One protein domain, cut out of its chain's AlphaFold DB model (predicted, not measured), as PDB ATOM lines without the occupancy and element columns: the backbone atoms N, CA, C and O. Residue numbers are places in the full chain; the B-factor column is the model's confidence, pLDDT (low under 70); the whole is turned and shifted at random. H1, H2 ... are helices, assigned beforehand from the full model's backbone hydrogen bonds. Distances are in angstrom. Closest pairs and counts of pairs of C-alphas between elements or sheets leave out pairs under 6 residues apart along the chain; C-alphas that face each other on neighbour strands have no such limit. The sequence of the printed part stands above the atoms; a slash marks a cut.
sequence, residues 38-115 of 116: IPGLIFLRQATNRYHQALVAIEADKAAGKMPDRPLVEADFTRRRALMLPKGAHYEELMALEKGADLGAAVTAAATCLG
ATOM      1  N   ILE A  38      11.513  44.351  41.924       67.81
ATOM      2  CA  ILE A  38      12.125  45.663  41.622       67.81
ATOM      3  C   ILE A  38      13.227  45.538  40.545       67.81
ATOM      4  O   ILE A  38      13.114  46.203  39.508       67.81
ATOM      5  N   PRO A  39      14.251  44.667  40.697       73.75
ATOM      6  CA  PRO A  39      15.200  44.398  39.616       73.75
ATOM      7  C   PRO A  39      14.516  43.870  38.352       73.75
ATOM      8  O   PRO A  39      14.890  44.266  37.250       73.75
ATOM      9  N   GLY A  40      13.490  43.024  38.505       75.38
ATOM     10  CA  GLY A  40      12.700  42.499  37.391       75.38
ATOM     11  C   GLY A  40      12.022  43.603  36.578       75.38
ATOM     12  O   GLY A  40      12.112  43.606  35.355       75.38
ATOM     13  N   LEU A  41      11.423  44.598  37.232       76.94
ATOM     14  CA  LEU A  41      10.777  45.725  36.561       76.94
ATOM     15  C   LEU A  41      11.781  46.591  35.784       76.94
ATOM     16  O   LEU A  41      11.523  46.973  34.640       76.94
ATOM     17  N   ILE A  42      12.937  46.883  36.388       80.69
ATOM     18  CA  ILE A  42      14.015  47.645  35.739       80.69
ATOM     19  C   ILE A  42      14.554  46.872  34.536       80.69
ATOM     20  O   ILE A  42      14.726  47.442  33.457       80.69
ATOM     21  N   PHE A  43      14.773  45.567  34.707       84.19
ATOM     22  CA  PHE A  43      15.179  44.678  33.632       84.19
ATOM     23  C   PHE A  43      14.163  44.693  32.486       84.19
ATOM     24  O   PHE A  43      14.560  44.923  31.347       84.19
ATOM     25  N   LEU A  44      12.866  44.533  32.766       85.19
ATOM     26  CA  LEU A  44      11.813  44.522  31.746       85.19
ATOM     27  C   LEU A  44      11.721  45.858  31.005       85.19
ATOM     28  O   LEU A  44      11.627  45.868  29.777       85.19
ATOM     29  N   ARG A  45      11.842  46.991  31.707       87.19
ATOM     30  CA  ARG A  45      11.910  48.315  31.069       87.19
ATOM     31  C   ARG A  45      13.106  48.423  30.124       87.19
ATOM     32  O   ARG A  45      12.966  48.870  28.987       87.19
ATOM     33  N   GLN A  46      14.285  47.996  30.574       87.31
ATOM     34  CA  GLN A  46      15.497  48.068  29.763       87.31
ATOM     35  C   GLN A  46      15.462  47.099  28.576       87.31
ATOM     36  O   GLN A  46      15.869  47.466  27.472       87.31
ATOM     37  N   ALA A  47      14.955  45.885  28.780       89.69
ATOM     38  CA  ALA A  47      14.760  44.899  27.729       89.69
ATOM     39  C   ALA A  47      13.781  45.426  26.670       89.69
ATOM     40  O   ALA A  47      14.086  45.351  25.482       89.69
ATOM     41  N   THR A  48      12.667  46.034  27.094       90.50
ATOM     42  CA  THR A  48      11.659  46.643  26.207       90.50
ATOM     43  C   THR A  48      12.269  47.754  25.354       90.50
ATOM     44  O   THR A  48      12.145  47.747  24.130       90.50
ATOM     45  N   ASN A  49      13.044  48.657  25.963       90.31
ATOM     46  CA  ASN A  49      13.744  49.709  25.223       90.31
ATOM     47  C   ASN A  49      14.697  49.136  24.163       90.31
ATOM     48  O   ASN A  49      14.736  49.611  23.027       90.31
ATOM     49  N   ARG A  50      15.471  48.103  24.521       92.19
ATOM     50  CA  ARG A  50      16.410  47.440  23.603       92.19
ATOM     51  C   ARG A  50      15.690  46.700  22.480       92.19
ATOM     52  O   ARG A  50      16.166  46.728  21.348       92.19
ATOM     53  N   TYR A  51      14.556  46.076  22.778       94.12
ATOM     54  CA  TYR A  51      13.703  45.422  21.792       94.12
ATOM     55  C   TYR A  51      13.205  46.418  20.740       94.12
ATOM     56  O   TYR A  51      13.413  46.191  19.548       94.12
ATOM     57  N   HIS A  52      12.659  47.564  21.158       93.81
ATOM     58  CA  HIS A  52      12.195  48.607  20.233       93.81
ATOM     59  C   HIS A  52      13.335  49.200  19.395       93.81
ATOM     60  O   HIS A  52      13.194  49.377  18.187       93.81
ATOM     61  N   GLN A  53      14.503  49.441  19.998       94.62
ATOM     62  CA  GLN A  53      15.696  49.871  19.255       94.62
ATOM     63  C   GLN A  53      16.118  48.839  18.199       94.62
ATOM     64  O   GLN A  53      16.473  49.204  17.076       94.62
ATOM     65  N   ALA A  54      16.065  47.549  18.539       95.69
ATOM     66  CA  ALA A  54      16.363  46.479  17.599       95.69
ATOM     67  C   ALA A  54      15.317  46.392  16.481       95.69
ATOM     68  O   ALA A  54      15.718  46.209  15.335       95.69
ATOM     69  N   LEU A  55      14.025  46.578  16.775       95.06
ATOM     70  CA  LEU A  55      12.968  46.636  15.759       95.06
ATOM     71  C   LEU A  55      13.229  47.744  14.740       95.06
ATOM     72  O   LEU A  55      13.242  47.472  13.544       95.06
ATOM     73  N   VAL A  56      13.522  48.963  15.195       96.38
ATOM     74  CA  VAL A  56      13.842  50.084  14.294       96.38
ATOM     75  C   VAL A  56      15.029  49.742  13.385       96.38
ATOM     76  O   VAL A  56      14.976  49.970  12.177       96.38
ATOM     77  N   ALA A  57      16.086  49.141  13.936       95.19
ATOM     78  CA  ALA A  57      17.253  48.730  13.159       95.19
ATOM     79  C   ALA A  57      16.961  47.564  12.192       95.19
ATOM     80  O   ALA A  57      17.528  47.507  11.103       95.19
ATOM     81  N   ILE A  58      16.095  46.624  12.577       94.94
ATOM     82  CA  ILE A  58      15.637  45.522  11.723       94.94
ATOM     83  C   ILE A  58      14.870  46.063  10.520       94.94
ATOM     84  O   ILE A  58      15.171  45.680   9.393       94.94
ATOM     85  N   GLU A  59      13.914  46.961  10.750       94.12
ATOM     86  CA  GLU A  59      13.102  47.541   9.681       94.12
ATOM     87  C   GLU A  59      13.949  48.400   8.733       94.12
ATOM     88  O   GLU A  59      13.784  48.322   7.516       94.12
ATOM     89  N   ALA A  60      14.945  49.124   9.255       95.12
ATOM     90  CA  ALA A  60      15.920  49.831   8.426       95.12
ATOM     91  C   ALA A  60      16.747  48.878   7.539       95.12
ATOM     92  O   ALA A  60      16.951  49.153   6.356       95.12
ATOM     93  N   ASP A  61      17.200  47.739   8.076       94.44
ATOM     94  CA  ASP A  61      17.954  46.745   7.301       94.44
ATOM     95  C   ASP A  61      17.088  46.037   6.249       94.44
ATOM     96  O   ASP A  61      17.579  45.764   5.150       94.44
ATOM     97  N   LYS A  62      15.808  45.770   6.545       93.50
ATOM     98  CA  LYS A  62      14.839  45.258   5.562       93.50
ATOM     99  C   LYS A  62      14.624  46.255   4.427       93.50
ATOM    100  O   LYS A  62      14.748  45.883   3.264       93.50
ATOM    101  N   ALA A  63      14.380  47.527   4.754       93.25
ATOM    102  CA  ALA A  63      14.201  48.586   3.760       93.25
ATOM    103  C   ALA A  63      15.449  48.781   2.879       93.25
ATOM    104  O   ALA A  63      15.336  49.074   1.693       93.25
ATOM    105  N   ALA A  64      16.642  48.567   3.442       95.12
ATOM    106  CA  ALA A  64      17.908  48.606   2.713       95.12
ATOM    107  C   ALA A  64      18.226  47.318   1.923       95.12
ATOM    108  O   ALA A  64      19.298  47.232   1.323       95.12
ATOM    109  N   GLY A  65      17.360  46.297   1.956       93.31
ATOM    110  CA  GLY A  65      17.584  45.004   1.296       93.31
ATOM    111  C   GLY A  65      18.706  44.160   1.913       93.31
ATOM    112  O   GLY A  65      19.162  43.195   1.304       93.31
ATOM    113  N   LYS A  66      19.175  44.506   3.119       92.81
ATOM    114  CA  LYS A  66      20.252  43.797   3.838       92.81
ATOM    115  C   LYS A  66      19.752  42.583   4.615       92.81
ATOM    116  O   LYS A  66      20.553  41.822   5.158       92.81
ATOM    117  N   MET A  67      18.437  42.418   4.713       92.69
ATOM    118  CA  MET A  67      17.788  41.340   5.442       92.69
ATOM    119  C   MET A  67      16.669  40.737   4.583       92.69
ATOM    120  O   MET A  67      15.916  41.498   3.977       92.69
ATOM    121  N   PRO A  68      16.543  39.396   4.521       88.12
ATOM    122  CA  PRO A  68      15.460  38.752   3.787       88.12
ATOM    123  C   PRO A  68      14.098  39.097   4.392       88.12
ATOM    124  O   PRO A  68      13.958  39.185   5.617       88.12
ATOM    125  N   ASP A  69      13.093  39.230   3.527       88.38
ATOM    126  CA  ASP A  69      11.703  39.425   3.931       88.38
ATOM    127  C   ASP A  69      11.118  38.101   4.442       88.38
ATOM    128  O   ASP A  69      10.631  37.255   3.692       88.38
ATOM    129  N   ARG A  70      11.287  37.876   5.745       91.69
ATOM    130  CA  ARG A  70      10.776  36.718   6.477       91.69
ATOM    131  C   ARG A  70      10.319  37.145   7.875       91.69
ATOM    132  O   ARG A  70      10.778  38.181   8.371       91.69
ATOM    133  N   PRO A  71       9.482  36.338   8.552       92.88
ATOM    134  CA  PRO A  71       9.159  36.560   9.956       92.88
ATOM    135  C   PRO A  71      10.422  36.690  10.816       92.88
ATOM    136  O   PRO A  71      11.406  35.968  10.608       92.88
ATOM    137  N   LEU A  72      10.387  37.623  11.770       93.19
ATOM    138  CA  LEU A  72      11.496  37.860  12.691       93.19
ATOM    139  C   LEU A  72      11.700  36.640  13.584       93.19
ATOM    140  O   LEU A  72      10.735  36.062  14.079       93.19
ATOM    141  N   VAL A  73      12.959  36.274  13.798       94.06
ATOM    142  CA  VAL A  73      13.338  35.210  14.739       94.06
ATOM    143  C   VAL A  73      14.249  35.775  15.816       94.06
ATOM    144  O   VAL A  73      14.833  36.845  15.649       94.06
ATOM    145  N   GLU A  74      14.441  35.031  16.898       92.00
ATOM    146  CA  GLU A  74      15.277  35.449  18.029       92.00
ATOM    147  C   GLU A  74      16.683  35.890  17.614       92.00
ATOM    148  O   GLU A  74      17.180  36.917  18.081       92.00
ATOM    149  N   ALA A  75      17.298  35.179  16.664       92.50
ATOM    150  CA  ALA A  75      18.621  35.515  16.140       92.50
ATOM    151  C   ALA A  75      18.697  36.946  15.573       92.50
ATOM    152  O   ALA A  75      19.770  37.551  15.594       92.50
ATOM    153  N   ASP A  76      17.576  37.513  15.105       94.12
ATOM    154  CA  ASP A  76      17.508  38.890  14.618       94.12
ATOM    155  C   ASP A  76      17.667  39.934  15.726       94.12
ATOM    156  O   ASP A  76      18.239  41.006  15.495       94.12
ATOM    157  N   PHE A  77      17.243  39.602  16.939       94.75
ATOM    158  CA  PHE A  77      17.381  40.451  18.116       94.75
ATOM    159  C   PHE A  77      18.723  40.218  18.812       94.75
ATOM    160  O   PHE A  77      19.434  41.183  19.106       94.75
ATOM    161  N   THR A  78      19.142  38.958  18.972       92.19
ATOM    162  CA  THR A  78      20.394  38.599  19.658       92.19
ATOM    163  C   THR A  78      21.613  39.244  18.996       92.19
ATOM    164  O   THR A  78      22.459  39.823  19.682       92.19
ATOM    165  N   ARG A  79      21.673  39.269  17.655       92.44
ATOM    166  CA  ARG A  79      22.756  39.944  16.909       92.44
ATOM    167  C   ARG A  79      22.827  41.458  17.139       92.44
ATOM    168  O   ARG A  79      23.859  42.068  16.879       92.44
ATOM    169  N   ARG A  80      21.753  42.064  17.656       92.50
ATOM    170  CA  ARG A  80      21.658  43.486  18.030       92.50
ATOM    171  C   ARG A  80      21.698  43.717  19.540       92.50
ATOM    172  O   ARG A  80      21.406  44.821  19.991       92.50
ATOM    173  N   ARG A  81      22.102  42.706  20.323       91.31
ATOM    174  CA  ARG A  81      22.148  42.757  21.796       91.31
ATOM    175  C   ARG A  81      20.779  43.096  22.406       91.31
ATOM    176  O   ARG A  81      20.696  43.855  23.371       91.31
ATOM    177  N   ALA A  82      19.718  42.548  21.816       93.44
ATOM    178  CA  ALA A  82      18.348  42.644  22.300       93.44
ATOM    179  C   ALA A  82      17.741  41.243  22.449       93.44
ATOM    180  O   ALA A  82      18.162  40.303  21.778       93.44
ATOM    181  N   LEU A  83      16.744  41.119  23.321       91.44
ATOM    182  CA  LEU A  83      15.927  39.912  23.442       91.44
ATOM    183  C   LEU A  83      14.702  40.059  22.548       91.44
ATOM    184  O   LEU A  83      14.143  41.152  22.476       91.44
ATOM    185  N   MET A  84      14.270  38.981  21.896       92.44
ATOM    186  CA  MET A  84      12.948  38.952  21.277       92.44
ATOM    187  C   MET A  84      11.917  38.837  22.397       92.44
ATOM    188  O   MET A  84      11.845  37.812  23.067       92.44
ATOM    189  N   LEU A  85      11.162  39.907  22.641       90.62
ATOM    190  CA  LEU A  85      10.227  39.939  23.760       90.62
ATOM    191  C   LEU A  85       8.840  39.447  23.337       90.62
ATOM    192  O   LEU A  85       8.246  40.043  22.428       90.62
ATOM    193  N   PRO A  86       8.280  38.421  24.006       89.69
ATOM    194  CA  PRO A  86       6.878  38.067  23.840       89.69
ATOM    195  C   PRO A  86       6.012  39.186  24.409       89.69
ATOM    196  O   PRO A  86       6.400  39.831  25.379       89.69
ATOM    197  N   LYS A  87       4.812  39.379  23.855       86.19
ATOM    198  CA  LYS A  87       3.915  40.485  24.228       86.19
ATOM    199  C   LYS A  87       3.748  40.644  25.750       86.19
ATOM    200  O   LYS A  87       3.903  41.741  26.257       86.19
ATOM    201  N   GLY A  88       3.537  39.547  26.482       82.94
ATOM    202  CA  GLY A  88       3.351  39.570  27.942       82.94
ATOM    203  C   GLY A  88       4.574  39.993  28.772       82.94
ATOM    204  O   GLY A  88       4.446  40.165  29.977       82.94
ATOM    205  N   ALA A  89       5.747  40.158  28.154       86.25
ATOM    206  CA  ALA A  89       6.956  40.673  28.798       86.25
ATOM    207  C   ALA A  89       7.256  42.141  28.434       86.25
ATOM    208  O   ALA A  89       8.302  42.667  28.817       86.25
ATOM    209  N   HIS A  90       6.370  42.802  27.681       85.75
ATOM    210  CA  HIS A  90       6.511  44.218  27.343       85.75
ATOM    211  C   HIS A  90       6.180  45.063  28.570       85.75
ATOM    212  O   HIS A  90       5.191  44.827  29.265       85.75
ATOM    213  N   TYR A  91       7.020  46.057  28.852       80.75
ATOM    214  CA  TYR A  91       6.840  46.938  30.005       80.75
ATOM    215  C   TYR A  91       5.499  47.688  29.961       80.75
ATOM    216  O   TYR A  91       4.899  47.961  30.997       80.75
ATOM    217  N   GLU A  92       5.000  47.983  28.764       82.81
ATOM    218  CA  GLU A  92       3.714  48.626  28.519       82.81
ATOM    219  C   GLU A  92       2.538  47.803  29.071       82.81
ATOM    220  O   GLU A  92       1.608  48.384  29.624       82.81
ATOM    221  N   GLU A  93       2.602  46.468  29.009       83.88
ATOM    222  CA  GLU A  93       1.568  45.587  29.578       83.88
ATOM    223  C   GLU A  93       1.549  45.669  31.114       83.88
ATOM    224  O   GLU A  93       0.484  45.643  31.726       83.88
ATOM    225  N   LEU A  94       2.716  45.850  31.748       80.12
ATOM    226  CA  LEU A  94       2.801  46.081  33.195       80.12
ATOM    227  C   LEU A  94       2.272  47.463  33.594       80.12
ATOM    228  O   LEU A  94       1.720  47.626  34.679       80.12
ATOM    229  N   MET A  95       2.436  48.466  32.730       78.06
ATOM    230  CA  MET A  95       1.911  49.818  32.955       78.06
ATOM    231  C   MET A  95       0.406  49.927  32.711       78.06
ATOM    232  O   MET A  95      -0.225  50.836  33.244       78.06
ATOM    233  N   ALA A  96      -0.170  49.010  31.934       81.00
ATOM    234  CA  ALA A  96      -1.605  48.936  31.684       81.00
ATOM    235  C   ALA A  96      -2.398  48.280  32.832       81.00
ATOM    236  O   ALA A  96      -3.627  48.256  32.783       81.00
ATOM    237  N   LEU A  97      -1.719  47.749  33.857       76.44
ATOM    238  CA  LEU A  97      -2.368  47.132  35.012       76.44
ATOM    239  C   LEU A  97      -3.207  48.146  35.801       76.44
ATOM    240  O   LEU A  97      -2.810  49.293  36.014       76.44
ATOM    241  N   GLU A  98      -4.367  47.697  36.282       76.56
ATOM    242  CA  GLU A  98      -5.244  48.524  37.105       76.56
ATOM    243  C   GLU A  98      -4.591  48.904  38.439       76.56
ATOM    244  O   GLU A  98      -3.771  48.182  39.017       76.56
ATOM    245  N   LYS A  99      -4.998  50.060  38.970       61.12
ATOM    246  CA  LYS A  99      -4.492  50.574  40.241       61.12
ATOM    247  C   LYS A  99      -4.913  49.632  41.378       61.12
ATOM    248  O   LYS A  99      -6.084  49.588  41.735       61.12
ATOM    249  N   GLY A 100      -3.950  48.910  41.951       63.03
ATOM    250  CA  GLY A 100      -4.179  47.901  42.994       63.03
ATOM    251  C   GLY A 100      -3.932  46.457  42.548       63.03
ATOM    252  O   GLY A 100      -4.020  45.556  43.378       63.03
ATOM    253  N   ALA A 101      -3.593  46.226  41.275       69.25
ATOM    254  CA  ALA A 101      -3.135  44.923  40.806       69.25
ATOM    255  C   ALA A 101      -1.806  44.515  41.468       69.25
ATOM    256  O   ALA A 101      -0.961  45.359  41.788       69.25
ATOM    257  N   ASP A 102      -1.605  43.207  41.636       74.56
ATOM    258  CA  ASP A 102      -0.360  42.655  42.170       74.56
ATOM    259  C   ASP A 102       0.766  42.763  41.130       74.56
ATOM    260  O   ASP A 102       0.955  41.905  40.260       74.56
ATOM    261  N   LEU A 103       1.523  43.856  41.228       70.94
ATOM    262  CA  LEU A 103       2.674  44.123  40.372       70.94
ATOM    263  C   LEU A 103       3.761  43.046  40.516       70.94
ATOM    264  O   LEU A 103       4.443  42.737  39.540       70.94
ATOM    265  N   GLY A 104       3.929  42.460  41.706       68.06
ATOM    266  CA  GLY A 104       4.935  41.428  41.953       68.06
ATOM    267  C   GLY A 104       4.628  40.143  41.187       68.06
ATOM    268  O   GLY A 104       5.494  39.605  40.485       68.06
ATOM    269  N   ALA A 105       3.371  39.705  41.243       72.50
ATOM    270  CA  ALA A 105       2.879  38.585  40.451       72.50
ATOM    271  C   ALA A 105       2.992  38.862  38.942       72.50
ATOM    272  O   ALA A 105       3.448  37.998  38.190       72.50
ATOM    273  N   ALA A 106       2.656  40.075  38.496       76.62
ATOM    274  CA  ALA A 106       2.731  40.449  37.085       76.62
ATOM    275  C   ALA A 106       4.171  40.454  36.539       76.62
ATOM    276  O   ALA A 106       4.423  39.917  35.460       76.62
ATOM    277  N   VAL A 107       5.137  40.988  37.296       73.75
ATOM    278  CA  VAL A 107       6.564  40.948  36.925       73.75
ATOM    279  C   VAL A 107       7.076  39.506  36.864       73.75
ATOM    280  O   VAL A 107       7.821  39.151  35.950       73.75
ATOM    281  N   THR A 108       6.642  38.648  37.789       75.00
ATOM    282  CA  THR A 108       7.018  37.223  37.805       75.00
ATOM    283  C   THR A 108       6.429  36.468  36.609       75.00
ATOM    284  O   THR A 108       7.118  35.668  35.966       75.00
ATOM    285  N   ALA A 109       5.175  36.752  36.253       80.31
ATOM    286  CA  ALA A 109       4.533  36.201  35.063       80.31
ATOM    287  C   ALA A 109       5.259  36.640  33.780       80.31
ATOM    288  O   ALA A 109       5.594  35.794  32.948       80.31
ATOM    289  N   ALA A 110       5.590  37.929  33.663       83.62
ATOM    290  CA  ALA A 110       6.366  38.474  32.552       83.62
ATOM    291  C   ALA A 110       7.747  37.806  32.428       83.62
ATOM    292  O   ALA A 110       8.148  37.410  31.334       83.62
ATOM    293  N   ALA A 111       8.452  37.605  33.546       78.31
ATOM    294  CA  ALA A 111       9.729  36.894  33.565       78.31
ATOM    295  C   ALA A 111       9.593  35.426  33.112       78.31
ATOM    296  O   ALA A 111      10.436  34.928  32.369       78.31
ATOM    297  N   THR A 112       8.506  34.745  33.487       82.00
ATOM    298  CA  THR A 112       8.228  33.356  33.072       82.00
ATOM    299  C   THR A 112       7.989  33.239  31.564       82.00
ATOM    300  O   THR A 112       8.348  32.229  30.958       82.00
ATOM    301  N   CYS A 113       7.421  34.272  30.931       81.38
ATOM    302  CA  CYS A 113       7.238  34.307  29.480       81.38
ATOM    303  C   CYS A 113       8.560  34.336  28.699       81.38
ATOM    304  O   CYS A 113       8.555  33.942  27.541       81.38
ATOM    305  N   LEU A 114       9.672  34.773  29.301       75.56
ATOM    306  CA  LEU A 114      10.982  34.838  28.635       75.56
ATOM    307  C   LEU A 114      11.693  33.482  28.534       75.56
ATOM    308  O   LEU A 114      12.623  33.347  27.749       75.56
ATOM    309  N   GLY A 115      11.312  32.512  29.369       65.69
ATOM    310  CA  GLY A 115      11.946  31.191  29.443       65.69
ATOM    311  C   GLY A 115      11.194  30.079  28.707       65.69
ATOM    312  O   GLY A 115      11.534  28.912  28.898       65.69
TER     313      GLY A 115
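This is residues 38 to 115 of the 116 residues of the protein "Site-specific DNA-methyltransferase (adenine-specific)" of Rubrivivax sp. SCN 71-131 (UniProt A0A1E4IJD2). One long helix, H1, makes most of the length of a rod, and the rest of the printed part, residues 64 to 115, folds back along one side of it. The short H2 packs on residues 51 to 58 of H1, while the short H3 and the eleven-residue H4 pack near its beginning. The 78 printed residues hold four named helices, in the order H1, H2, H3, H4, and no named strand; the class is all helix. The whole is only just loose, close to compact, with a radius of gyration of the C-alphas of 14.3 A and spans of 47 by 22 by 19 A.

H1 is residues 38 to 63, 38.0 A long, from C-alpha 38 at (12.125, 45.663, 41.622) to C-alpha 63 at (14.201, 48.586, 3.760). H2 is residues 74 to 78, 6.2 A, and H3 is residues 91 to 95, 6.4 A. H4 is residues 103 to 113, 15.4 A, ending with C-alpha 113 at (7.238, 34.307, 29.480).

H1 is the hub and touches the three other helices. With residues 51 to 58 alone it touches H2; the closest C-alphas, of Ala 54 and Phe 77, are 6.1 A apart. With residues 41 to 48 alone it touches H3, closest at the C-alphas of Arg 45 and Tyr 91, 5.4 A. With residues 40 to 41 alone it touches H4, closest at the C-alphas of Gly 40 and Val 107, 6.3 A, at a steep tilt of 45 degrees, the same way. H3 and H4 only just touch, with 3 pairs of C-alphas within 8 A, the closest those of Leu 94 and Ala 106, 6.8 A. H2 is apart from H3 and H4. In H1, H2, H3 and H4 every O i to N i+4 pair is within hydrogen-bond range.

The C-alphas of Gly 65 and Gly 100 are the two farthest apart, 47.1 A. The printed part has no cut. The link from H2 to H3, residues 79 to 90, is long. Mean pLDDT of the printed part is 85.5; residues 38, 99 to 101, 104 and 115 are under 70.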